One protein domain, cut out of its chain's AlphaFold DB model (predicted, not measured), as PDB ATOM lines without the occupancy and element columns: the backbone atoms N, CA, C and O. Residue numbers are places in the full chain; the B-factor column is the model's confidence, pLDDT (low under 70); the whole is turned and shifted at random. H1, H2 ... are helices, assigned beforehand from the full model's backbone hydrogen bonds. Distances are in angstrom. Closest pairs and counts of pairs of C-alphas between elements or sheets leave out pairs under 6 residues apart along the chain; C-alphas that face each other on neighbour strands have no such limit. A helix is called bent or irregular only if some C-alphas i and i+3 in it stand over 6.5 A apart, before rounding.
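What this domain is: This is residues 207 to 256 and 272 to 302 of the 467 residues of an uncharacterized protein of Mytilus coruscus (UniProt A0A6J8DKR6). One helix, H6, runs through the middle of a small cluster of crossed helices: H3 and H4 pack on it at large angles, and the short H2 comes in over its residues 276 to 280. H7 lies near H6 on another side, H1 makes a corner with H2, and the long kinked H4 leads to a free arm, residues 249 to 256, of which 253 to 256 belong to H5. The printed part has 81 residues with seven named helices, H1 to H7 in order along the chain, and no named strand; the class is all helix. The whole is compact, with a radius of gyration of the C-alphas of 13.0 A and spans of 38 by 29 by 26 A.

How they stand to each other: Begin at H1, residues 207 to 210, which touches H2, residues 214 to 217, only at the corner; look at the closest C-alphas, those of Ile 209 and Arg 216, 5.2 A apart. H3, residues 221 to 228, is close to H2 but not clearly touching, the closest C-alphas being those of Phe 217 and Met 223 at 6.1 A. H4, residues 233 to 249, only just touches H3, with 3 pairs of C-alphas within 8 A, by its residues 233 to 236 alone; the closest are Asn 221 and Met 233, 6.1 A. H5, residues 253 to 256, touches no helix. Now find the hub, H6, residues 275 to 288. It touches H3 about perpendicular, at 82 degrees, with C-alphas 227 and 284 closest at 5.0 A. Its residues 275 to 279 alone touch H4, at a steep tilt of 61 degrees, opposite ways; C-alphas 240 and 276 are closest, at 6.8 A. H2 only just touches H6, with 3 pairs within 8 A; the closest C-alphas are 214 and 277, 5.8 A. H7, residues 292 to 298, is close to H6 but not clearly touching: C-alphas 281 and 295 are closest, at 7.5 A. In H3, H6 and H7 every O i to N i+4 pair is within hydrogen-bond range, in H4 11 of 13; H1, H2 and H5 are too short for such a pair, and their one O i to N i+3 pair is within range in H1 and H2 but not in H5.

Where its parts are: Find C-alpha 207 at (136.633, 121.756, 153.390), where H1 begins. From C-alpha 233 at (142.336, 105.952, 141.493), H4 runs 23.8 A to C-alpha 249; it is irregular, with C-alphas 242 and 245 7.2 A apart, and has a kink of 47 degrees near residue 243. H6 is 19.6 A long, H3 10.0 A and H7 9.9 A, ending at C-alpha 298 at (130.958, 122.406, 140.779).

The domain as a whole: The C-alphas farthest apart are those of Ser 222 and Arg 256, 38.4 A. Residues 257 to 271 are not printed, and C-alphas 256 and 272 stand 20.2 A apart across this cut; the links printed whole are tight. The mean pLDDT of the printed part is 75.8, with 20 residues under 70, among them 249 to 256 and 289 to 294.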
ATOM      1  N   ILE A 207     136.628 120.895 154.584       73.75
ATOM      2  CA  ILE A 207     136.633 121.756 153.390       73.75
ATOM      3  C   ILE A 207     137.185 121.006 152.173       73.75
ATOM      4  O   ILE A 207     136.645 121.131 151.078       73.75
ATOM      5  N   GLU A 208     138.228 120.190 152.344       65.94
ATOM      6  CA  GLU A 208     138.813 119.399 151.256       65.94
ATOM      7  C   GLU A 208     137.844 118.341 150.702       65.94
ATOM      8  O   GLU A 208     137.802 118.116 149.494       65.94
ATOM      9  N   ILE A 209     137.027 117.727 151.563       63.72
ATOM     10  CA  ILE A 209     135.986 116.770 151.154       63.72
ATOM     11  C   ILE A 209     134.783 117.486 150.520       63.72
ATOM     12  O   ILE A 209     134.176 116.973 149.575       63.72
ATOM     13  N   GLU A 210     134.418 118.660 151.041       65.25
ATOM     14  CA  GLU A 210     133.330 119.479 150.499       65.25
ATOM     15  C   GLU A 210     133.696 120.083 149.134       65.25
ATOM     16  O   GLU A 210     132.833 120.192 148.255       65.25
ATOM     17  N   ARG A 211     134.981 120.386 148.907       74.56
ATOM     18  CA  ARG A 211     135.509 120.827 147.617       74.56
ATOM     19  C   ARG A 211     135.327 119.727 146.572       74.56
ATOM     20  O   ARG A 211     135.806 118.601 146.699       74.56
ATOM     21  N   PHE A 212     134.624 120.060 145.494       78.75
ATOM     22  CA  PHE A 212     134.440 119.143 144.377       78.75
ATOM     23  C   PHE A 212     135.761 119.007 143.607       78.75
ATOM     24  O   PHE A 212     136.156 119.889 142.848       78.75
ATOM     25  N   GLY A 213     136.453 117.895 143.823       83.81
ATOM     26  CA  GLY A 213     137.726 117.571 143.188       83.81
ATOM     27  C   GLY A 213     137.956 116.067 143.180       83.81
ATOM     28  O   GLY A 213     137.128 115.299 143.678       83.81
ATOM     29  N   ILE A 214     139.083 115.630 142.625       87.06
ATOM     30  CA  ILE A 214     139.394 114.199 142.533       87.06
ATOM     31  C   ILE A 214     139.493 113.550 143.919       87.06
ATOM     32  O   ILE A 214     139.046 112.417 144.105       87.06
ATOM     33  N   SER A 215     140.013 114.283 144.910       84.81
ATOM     34  CA  SER A 215     140.208 113.799 146.281       84.81
ATOM     35  C   SER A 215     138.908 113.289 146.902       84.81
ATOM     36  O   SER A 215     138.916 112.251 147.564       84.81
ATOM     37  N   ARG A 216     137.777 113.941 146.596       85.25
ATOM     38  CA  ARG A 216     136.437 113.552 147.058       85.25
ATOM     39  C   ARG A 216     136.032 112.140 146.625       85.25
ATOM     40  O   ARG A 216     135.291 111.478 147.343       85.25
ATOM     41  N   PHE A 217     136.493 111.691 145.460       86.94
ATOM     42  CA  PHE A 217     136.125 110.397 144.873       86.94
ATOM     43  C   PHE A 217     137.249 109.361 144.963       86.94
ATOM     44  O   PHE A 217     137.081 108.237 144.505       86.94
ATOM     45  N   SER A 218     138.391 109.723 145.554       84.50
ATOM     46  CA  SER A 218     139.610 108.904 145.564       84.50
ATOM     47  C   SER A 218     139.439 107.519 146.203       84.50
ATOM     48  O   SER A 218     140.151 106.588 145.833       84.50
ATOM     49  N   THR A 219     138.487 107.368 147.127       86.44
ATOM     50  CA  THR A 219     138.176 106.103 147.811       86.44
ATOM     51  C   THR A 219     137.164 105.231 147.063       86.44
ATOM     52  O   THR A 219     137.041 104.048 147.375       86.44
ATOM     53  N   ASP A 220     136.460 105.777 146.067       89.00
ATOM     54  CA  ASP A 220     135.419 105.080 145.314       89.00
ATOM     55  C   ASP A 220     135.838 104.891 143.851       89.00
ATOM     56  O   ASP A 220     135.612 105.738 142.981       89.00
ATOM     57  N   ASN A 221     136.413 103.723 143.560       88.94
ATOM     58  CA  ASN A 221     136.828 103.356 142.206       88.94
ATOM     59  C   ASN A 221     135.659 103.340 141.204       88.94
ATOM     60  O   ASN A 221     135.885 103.574 140.017       88.94
ATOM     61  N   SER A 222     134.416 103.129 141.653       85.94
ATOM     62  CA  SER A 222     133.242 103.186 140.776       85.94
ATOM     63  C   SER A 222     132.985 104.617 140.316       85.94
ATOM     64  O   SER A 222     132.702 104.842 139.140       85.94
ATOM     65  N   MET A 223     133.147 105.594 141.213       86.12
ATOM     66  CA  MET A 223     133.040 107.018 140.885       86.12
ATOM     67  C   MET A 223     134.221 107.504 140.043       86.12
ATOM     68  O   MET A 223     134.020 108.256 139.087       86.12
ATOM     69  N   ILE A 224     135.442 107.034 140.323       88.44
ATOM     70  CA  ILE A 224     136.610 107.318 139.476       88.44
ATOM     71  C   ILE A 224     136.376 106.800 138.061       88.44
ATOM     72  O   ILE A 224     136.500 107.573 137.106       88.44
ATOM     73  N   LEU A 225     135.947 105.544 137.913       81.12
ATOM     74  CA  LEU A 225     135.573 104.986 136.620       81.12
ATOM     75  C   LEU A 225     134.464 105.810 135.987       81.12
ATOM     76  O   LEU A 225     134.594 106.201 134.828       81.12
ATOM     77  N   PHE A 226     133.407 106.122 136.742       81.75
ATOM     78  CA  PHE A 226     132.263 106.888 136.268       81.75
ATOM     79  C   PHE A 226     132.669 108.238 135.676       81.75
ATOM     80  O   PHE A 226     132.225 108.534 134.568       81.75
ATOM     81  N   TYR A 227     133.543 109.005 136.327       80.81
ATOM     82  CA  TYR A 227     133.902 110.359 135.899       80.81
ATOM     83  C   TYR A 227     135.103 110.434 134.956       80.81
ATOM     84  O   TYR A 227     135.110 111.263 134.052       80.81
ATOM     85  N   THR A 228     136.093 109.558 135.118       83.00
ATOM     86  CA  THR A 228     137.391 109.683 134.428       83.00
ATOM     87  C   THR A 228     137.645 108.622 133.366       83.00
ATOM     88  O   THR A 228     138.546 108.794 132.556       83.00
ATOM     89  N   ARG A 229     136.845 107.541 133.353       81.81
ATOM     90  CA  ARG A 229     137.084 106.284 132.611       81.81
ATOM     91  C   ARG A 229     138.281 105.454 133.087       81.81
ATOM     92  O   ARG A 229     138.471 104.362 132.561       81.81
ATOM     93  N   PHE A 230     139.031 105.888 134.096       81.19
ATOM     94  CA  PHE A 230     140.055 105.045 134.706       81.19
ATOM     95  C   PHE A 230     139.433 104.053 135.686       81.19
ATOM     96  O   PHE A 230     138.585 104.418 136.491       81.19
ATOM     97  N   VAL A 231     139.869 102.796 135.629       80.81
ATOM     98  CA  VAL A 231     139.297 101.700 136.437       80.81
ATOM     99  C   VAL A 231     139.504 101.914 137.940       80.81
ATOM    100  O   VAL A 231     138.703 101.451 138.746       80.81
ATOM    101  N   SER A 232     140.558 102.631 138.329       85.75
ATOM    102  CA  SER A 232     140.860 102.918 139.726       85.75
ATOM    103  C   SER A 232     141.592 104.244 139.892       85.75
ATOM    104  O   SER A 232     142.237 104.746 138.962       85.75
ATOM    105  N   MET A 233     141.557 104.771 141.119       89.88
ATOM    106  CA  MET A 233     142.336 105.952 141.493       89.88
ATOM    107  C   MET A 233     143.843 105.729 141.295       89.88
ATOM    108  O   MET A 233     144.546 106.636 140.866       89.88
ATOM    109  N   SER A 234     144.345 104.510 141.522       87.56
ATOM    110  CA  SER A 234     145.764 104.181 141.329       87.56
ATOM    111  C   SER A 234     146.224 104.339 139.877       87.56
ATOM    112  O   SER A 234     147.294 104.897 139.636       87.56
ATOM    113  N   ILE A 235     145.411 103.914 138.903       80.38
ATOM    114  CA  ILE A 235     145.735 104.062 137.477       80.38
ATOM    115  C   ILE A 235     145.631 105.532 137.063       80.38
ATOM    116  O   ILE A 235     146.513 106.035 136.367       80.38
ATOM    117  N   PHE A 236     144.599 106.243 137.531       86.44
ATOM    118  CA  PHE A 236     144.474 107.685 137.310       86.44
ATOM    119  C   PHE A 236     145.697 108.445 137.852       86.44
ATOM    120  O   PHE A 236     146.277 109.264 137.142       86.44
ATOM    121  N   SER A 237     146.142 108.140 139.074       87.75
ATOM    122  CA  SER A 237     147.332 108.744 139.680       87.75
ATOM    123  C   SER A 237     148.614 108.398 138.928       87.75
ATOM    124  O   SER A 237     149.457 109.274 138.751       87.75
ATOM    125  N   ALA A 238     148.768 107.157 138.456       80.00
ATOM    126  CA  ALA A 238     149.914 106.762 137.640       80.00
ATOM    127  C   ALA A 238     149.968 107.560 136.327       80.00
ATOM    128  O   ALA A 238     151.012 108.114 135.983       80.00
ATOM    129  N   PHE A 239     148.828 107.696 135.643       84.81
ATOM    130  CA  PHE A 239     148.710 108.515 134.439       84.81
ATOM    131  C   PHE A 239     148.992 109.995 134.720       84.81
ATOM    132  O   PHE A 239     149.772 110.623 134.007       84.81
ATOM    133  N   PHE A 240     148.407 110.551 135.785       86.31
ATOM    134  CA  PHE A 240     148.662 111.931 136.186       86.31
ATOM    135  C   PHE A 240     150.149 112.160 136.460       86.31
ATOM    136  O   PHE A 240     150.718 113.106 135.931       86.31
ATOM    137  N   ASN A 241     150.804 111.281 137.222       85.88
ATOM    138  CA  ASN A 241     152.231 111.393 137.523       85.88
ATOM    139  C   ASN A 241     153.106 111.306 136.268       85.88
ATOM    140  O   ASN A 241     154.122 111.994 136.204       85.88
ATOM    141  N   PHE A 242     152.698 110.524 135.266       83.12
ATOM    142  CA  PHE A 242     153.376 110.462 133.974       83.12
ATOM    143  C   PHE A 242     153.306 111.799 133.217       83.12
ATOM    144  O   PHE A 242     154.322 112.268 132.710       83.12
ATOM    145  N   ILE A 243     152.138 112.455 133.180       82.25
ATOM    146  CA  ILE A 243     151.964 113.724 132.447       82.25
ATOM    147  C   ILE A 243     152.315 114.977 133.267       82.25
ATOM    148  O   ILE A 243     152.529 116.050 132.699       82.25
ATOM    149  N   LYS A 244     152.368 114.870 134.601       82.69
ATOM    150  CA  LYS A 244     152.568 115.984 135.544       82.69
ATOM    151  C   LYS A 244     153.829 116.809 135.255       82.69
ATOM    152  O   LYS A 244     153.713 118.033 135.300       82.69
ATOM    153  N   PRO A 245     155.005 116.227 134.937       81.81
ATOM    154  CA  PRO A 245     156.195 117.011 134.600       81.81
ATOM    155  C   PRO A 245     155.959 117.927 133.393       81.81
ATOM    156  O   PRO A 245     156.284 119.113 133.438       81.81
ATOM    157  N   THR A 246     155.304 117.406 132.352       74.56
ATOM    158  CA  THR A 246     154.936 118.181 131.165       74.56
ATOM    159  C   THR A 246     153.901 119.247 131.507       74.56
ATOM    160  O   THR A 246     154.127 120.412 131.193       74.56
ATOM    161  N   ALA A 247     152.826 118.891 132.217       74.88
ATOM    162  CA  ALA A 247     151.762 119.816 132.622       74.88
ATOM    163  C   ALA A 247     152.269 120.967 133.514       74.88
ATOM    164  O   ALA A 247     151.855 122.111 133.349       74.88
ATOM    165  N   ASN A 248     153.224 120.700 134.411       74.56
ATOM    166  CA  ASN A 248     153.861 121.720 135.249       74.56
ATOM    167  C   ASN A 248     154.597 122.773 134.416       74.56
ATOM    168  O   ASN A 248     154.449 123.967 134.674       74.56
ATOM    169  N   SER A 249     155.361 122.319 133.418       67.25
ATOM    170  CA  SER A 249     156.111 123.170 132.484       67.25
ATOM    171  C   SER A 249     155.244 123.765 131.372       67.25
ATOM    172  O   SER A 249     155.701 124.620 130.611       67.25
ATOM    173  N   MET A 250     153.987 123.318 131.275       62.56
ATOM    174  CA  MET A 250     153.026 123.821 130.314       62.56
ATOM    175  C   MET A 250     152.637 125.236 130.735       62.56
ATOM    176  O   MET A 250     151.755 125.486 131.558       62.56
ATOM    177  N   ILE A 251     153.361 126.188 130.166       53.97
ATOM    178  CA  ILE A 251     152.846 127.523 129.928       53.97
ATOM    179  C   ILE A 251     151.638 127.320 129.008       53.97
ATOM    180  O   ILE A 251     151.738 126.514 128.076       53.97
ATOM    181  N   SER A 252     150.506 127.992 129.271       52.72
ATOM    182  CA  SER A 252     149.371 127.988 128.334       52.72
ATOM    183  C   SER A 252     149.941 128.112 126.922       52.72
ATOM    184  O   SER A 252     150.717 129.036 126.658       52.72
ATOM    185  N   TYR A 253     149.650 127.118 126.069       38.25
ATOM    186  CA  TYR A 253     150.262 126.913 124.743       38.25
ATOM    187  C   TYR A 253     150.339 128.218 123.927       38.25
ATOM    188  O   TYR A 253     151.247 128.431 123.126       38.25
ATOM    189  N   TYR A 254     149.426 129.138 124.226       38.28
ATOM    190  CA  TYR A 254     149.350 130.488 123.710       38.28
ATOM    191  C   TYR A 254     150.581 131.388 123.966       38.28
ATOM    192  O   TYR A 254     151.081 131.988 123.013       38.28
ATOM    193  N   TYR A 255     151.124 131.468 125.191       40.25
ATOM    194  CA  TYR A 255     152.249 132.378 125.497       40.25
ATOM    195  C   TYR A 255     153.571 131.920 124.869       40.25
ATOM    196  O   TYR A 255     154.447 132.738 124.602       40.25
ATOM    197  N   ARG A 256     153.720 130.618 124.593       34.88
ATOM    198  CA  ARG A 256     154.940 130.074 123.979       34.88
ATOM    199  C   ARG A 256     155.021 130.348 122.477       34.88
ATOM    200  O   ARG A 256     156.117 130.409 121.938       34.88
ATOM    201  N   ASN A 272     144.642 128.851 139.600       59.78
ATOM    202  CA  ASN A 272     143.784 128.846 140.792       59.78
ATOM    203  C   ASN A 272     143.308 127.431 141.194       59.78
ATOM    204  O   ASN A 272     142.573 127.283 142.168       59.78
ATOM    205  N   MET A 273     143.707 126.381 140.462       74.06
ATOM    206  CA  MET A 273     143.313 124.988 140.702       74.06
ATOM    207  C   MET A 273     144.539 124.061 140.720       74.06
ATOM    208  O   MET A 273     145.553 124.319 140.074       74.06
ATOM    209  N   LEU A 274     144.455 122.961 141.474       83.00
ATOM    210  CA  LEU A 274     145.477 121.915 141.427       83.00
ATOM    211  C   LEU A 274     145.453 121.235 140.052       83.00
ATOM    212  O   LEU A 274     144.390 120.839 139.586       83.00
ATOM    213  N   LEU A 275     146.618 120.987 139.446       83.38
ATOM    214  CA  LEU A 275     146.722 120.317 138.134       83.38
ATOM    215  C   LEU A 275     145.988 118.969 138.062       83.38
ATOM    216  O   LEU A 275     145.503 118.569 137.006       83.38
ATOM    217  N   ILE A 276     145.922 118.250 139.184       86.62
ATOM    218  CA  ILE A 276     145.206 116.976 139.258       86.62
ATOM    219  C   ILE A 276     143.686 117.169 139.159       86.62
ATOM    220  O   ILE A 276     143.006 116.368 138.521       86.62
ATOM    221  N   ASP A 277     143.170 118.261 139.729       86.69
ATOM    222  CA  ASP A 277     141.765 118.650 139.630       86.69
ATOM    223  C   ASP A 277     141.452 119.252 138.256       86.69
ATOM    224  O   ASP A 277     140.370 119.012 137.735       86.69
ATOM    225  N   GLU A 278     142.399 119.950 137.619       84.56
ATOM    226  CA  GLU A 278     142.253 120.416 136.232       84.56
ATOM    227  C   GLU A 278     142.121 119.233 135.263       84.56
ATOM    228  O   GLU A 278     141.208 119.197 134.431       84.56
ATOM    229  N   LEU A 279     142.984 118.217 135.411       86.12
ATOM    230  CA  LEU A 279     142.880 116.967 134.657       86.12
ATOM    231  C   LEU A 279     141.544 116.268 134.934       86.12
ATOM    232  O   LEU A 279     140.878 115.803 134.005       86.12
ATOM    233  N   PHE A 280     141.143 116.192 136.204       88.44
ATOM    234  CA  PHE A 280     139.876 115.585 136.587       88.44
ATOM    235  C   PHE A 280     138.687 116.327 135.970       88.44
ATOM    236  O   PHE A 280     137.845 115.686 135.348       88.44
ATOM    237  N   MET A 281     138.643 117.659 136.053       84.94
ATOM    238  CA  MET A 281     137.615 118.511 135.449       84.94
ATOM    239  C   MET A 281     137.536 118.314 133.933       84.94
ATOM    240  O   MET A 281     136.440 118.202 133.377       84.94
ATOM    241  N   PHE A 282     138.686 118.226 133.262       82.38
ATOM    242  CA  PHE A 282     138.759 117.957 131.829       82.38
ATOM    243  C   PHE A 282     138.129 116.603 131.471       82.38
ATOM    244  O   PHE A 282     137.229 116.545 130.630       82.38
ATOM    245  N   LEU A 283     138.536 115.520 132.139       80.56
ATOM    246  CA  LEU A 283     137.988 114.179 131.899       80.56
ATOM    247  C   LEU A 283     136.506 114.085 132.275       80.56
ATOM    248  O   LEU A 283     135.708 113.500 131.541       80.56
ATOM    249  N   PHE A 284     136.124 114.727 133.374       82.69
ATOM    250  CA  PHE A 284     134.752 114.833 133.847       82.69
ATOM    251  C   PHE A 284     133.861 115.526 132.808       82.69
ATOM    252  O   PHE A 284     132.772 115.030 132.506       82.69
ATOM    253  N   ARG A 285     134.337 116.616 132.183       76.00
ATOM    254  CA  ARG A 285     133.643 117.270 131.062       76.00
ATOM    255  C   ARG A 285     133.545 116.353 129.852       76.00
ATOM    256  O   ARG A 285     132.465 116.248 129.274       76.00
ATOM    257  N   LEU A 286     134.644 115.693 129.475       73.94
ATOM    258  CA  LEU A 286     134.664 114.777 128.333       73.94
ATOM    259  C   LEU A 286     133.672 113.628 128.504       73.94
ATOM    260  O   LEU A 286     133.015 113.248 127.537       73.94
ATOM    261  N   LYS A 287     133.538 113.090 129.719       73.06
ATOM    262  CA  LYS A 287     132.602 112.003 129.971       73.06
ATOM    263  C   LYS A 287     131.159 112.473 130.090       73.06
ATOM    264  O   LYS A 287     130.277 111.880 129.473       73.06
ATOM    265  N   CYS A 288     130.907 113.433 130.974       70.25
ATOM    266  CA  CYS A 288     129.547 113.764 131.389       70.25
ATOM    267  C   CYS A 288     128.881 114.767 130.443       70.25
ATOM    268  O   CYS A 288     127.677 114.978 130.539       70.25
ATOM    269  N   GLY A 289     129.647 115.418 129.558       63.38
ATOM    270  CA  GLY A 289     129.124 116.410 128.618       63.38
ATOM    271  C   GLY A 289     128.537 117.655 129.292       63.38
ATOM    272  O   GLY A 289     127.816 118.412 128.648       63.38
ATOM    273  N   LEU A 290     128.827 117.873 130.578       67.75
ATOM    274  CA  LEU A 290     128.215 118.928 131.389       67.75
ATOM    275  C   LEU A 290     128.568 120.320 130.876       67.75
ATOM    276  O   LEU A 290     129.696 120.548 130.444       67.75
ATOM    277  N   MET A 291     127.612 121.245 130.946       63.88
ATOM    278  CA  MET A 291     127.790 122.631 130.512       63.88
ATOM    279  C   MET A 291     128.909 123.331 131.292       63.88
ATOM    280  O   MET A 291     129.192 123.005 132.442       63.88
ATOM    281  N   GLU A 292     129.536 124.331 130.672       65.25
ATOM    282  CA  GLU A 292     130.635 125.092 131.289       65.25
ATOM    283  C   GLU A 292     130.208 125.829 132.561       65.25
ATOM    284  O   GLU A 292     130.999 125.938 133.490       65.25
ATOM    285  N   GLN A 293     128.946 126.254 132.632       59.56
ATOM    286  CA  GLN A 293     128.340 126.848 133.828       59.56
ATOM    287  C   GLN A 293     128.239 125.841 134.981       59.56
ATOM    288  O   GLN A 293     128.577 126.157 136.116       59.56
ATOM    289  N   ASP A 294     127.845 124.607 134.680       67.75
ATOM    290  CA  ASP A 294     127.726 123.538 135.673       67.75
ATOM    291  C   ASP A 294     129.096 123.122 136.217       67.75
ATOM    292  O   ASP A 294     129.254 122.849 137.405       67.75
ATOM    293  N   LEU A 295     130.108 123.095 135.348       76.62
ATOM    294  CA  LEU A 295     131.490 122.834 135.745       76.62
ATOM    295  C   LEU A 295     132.043 123.962 136.606       76.62
ATOM    296  O   LEU A 295     132.648 123.679 137.632       76.62
ATOM    297  N   ALA A 296     131.777 125.210 136.226       70.69
ATOM    298  CA  ALA A 296     132.155 126.388 136.989       70.69
ATOM    299  C   ALA A 296     131.620 126.348 138.425       70.69
ATOM    300  O   ALA A 296     132.383 126.492 139.375       70.69
ATOM    301  N   VAL A 297     130.326 126.061 138.588       75.00
ATOM    302  CA  VAL A 297     129.697 125.936 139.911       75.00
ATOM    303  C   VAL A 297     130.297 124.777 140.704       75.00
ATOM    304  O   VAL A 297     130.639 124.942 141.871       75.00
ATOM    305  N   ARG A 298     130.449 123.600 140.085       79.75
ATOM    306  CA  ARG A 298     130.958 122.406 140.779       79.75
ATOM    307  C   ARG A 298     132.393 122.607 141.239       79.75
ATOM    308  O   ARG A 298     132.677 122.411 142.409       79.75
ATOM    309  N   PHE A 299     133.271 123.028 140.339       78.94
ATOM    310  CA  PHE A 299     134.698 123.195 140.604       78.94
ATOM    311  C   PHE A 299     135.053 124.547 141.233       78.94
ATOM    312  O   PHE A 299     136.237 124.840 141.401       78.94
ATOM    313  N   ASN A 300     134.047 125.361 141.576       70.31
ATOM    314  CA  ASN A 300     134.213 126.719 142.085       70.31
ATOM    315  C   ASN A 300     135.195 127.549 141.234       70.31
ATOM    316  O   ASN A 300     136.066 128.245 141.750       70.31
ATOM    317  N   CYS A 301     135.097 127.415 139.910       65.75
ATOM    318  CA  CYS A 301     135.901 128.164 138.957       65.75
ATOM    319  C   CYS A 301     134.992 129.104 138.170       65.75
ATOM    320  O   CYS A 301     133.885 128.740 137.789       65.75
ATOM    321  N   HIS A 302     135.414 130.340 137.923       55.59
ATOM    322  CA  HIS A 302     134.570 131.262 137.176       55.59
ATOM    323  C   HIS A 302     134.434 130.777 135.715       55.59
ATOM    324  O   HIS A 302     135.410 130.379 135.082       55.59
TER     325      HIS A 302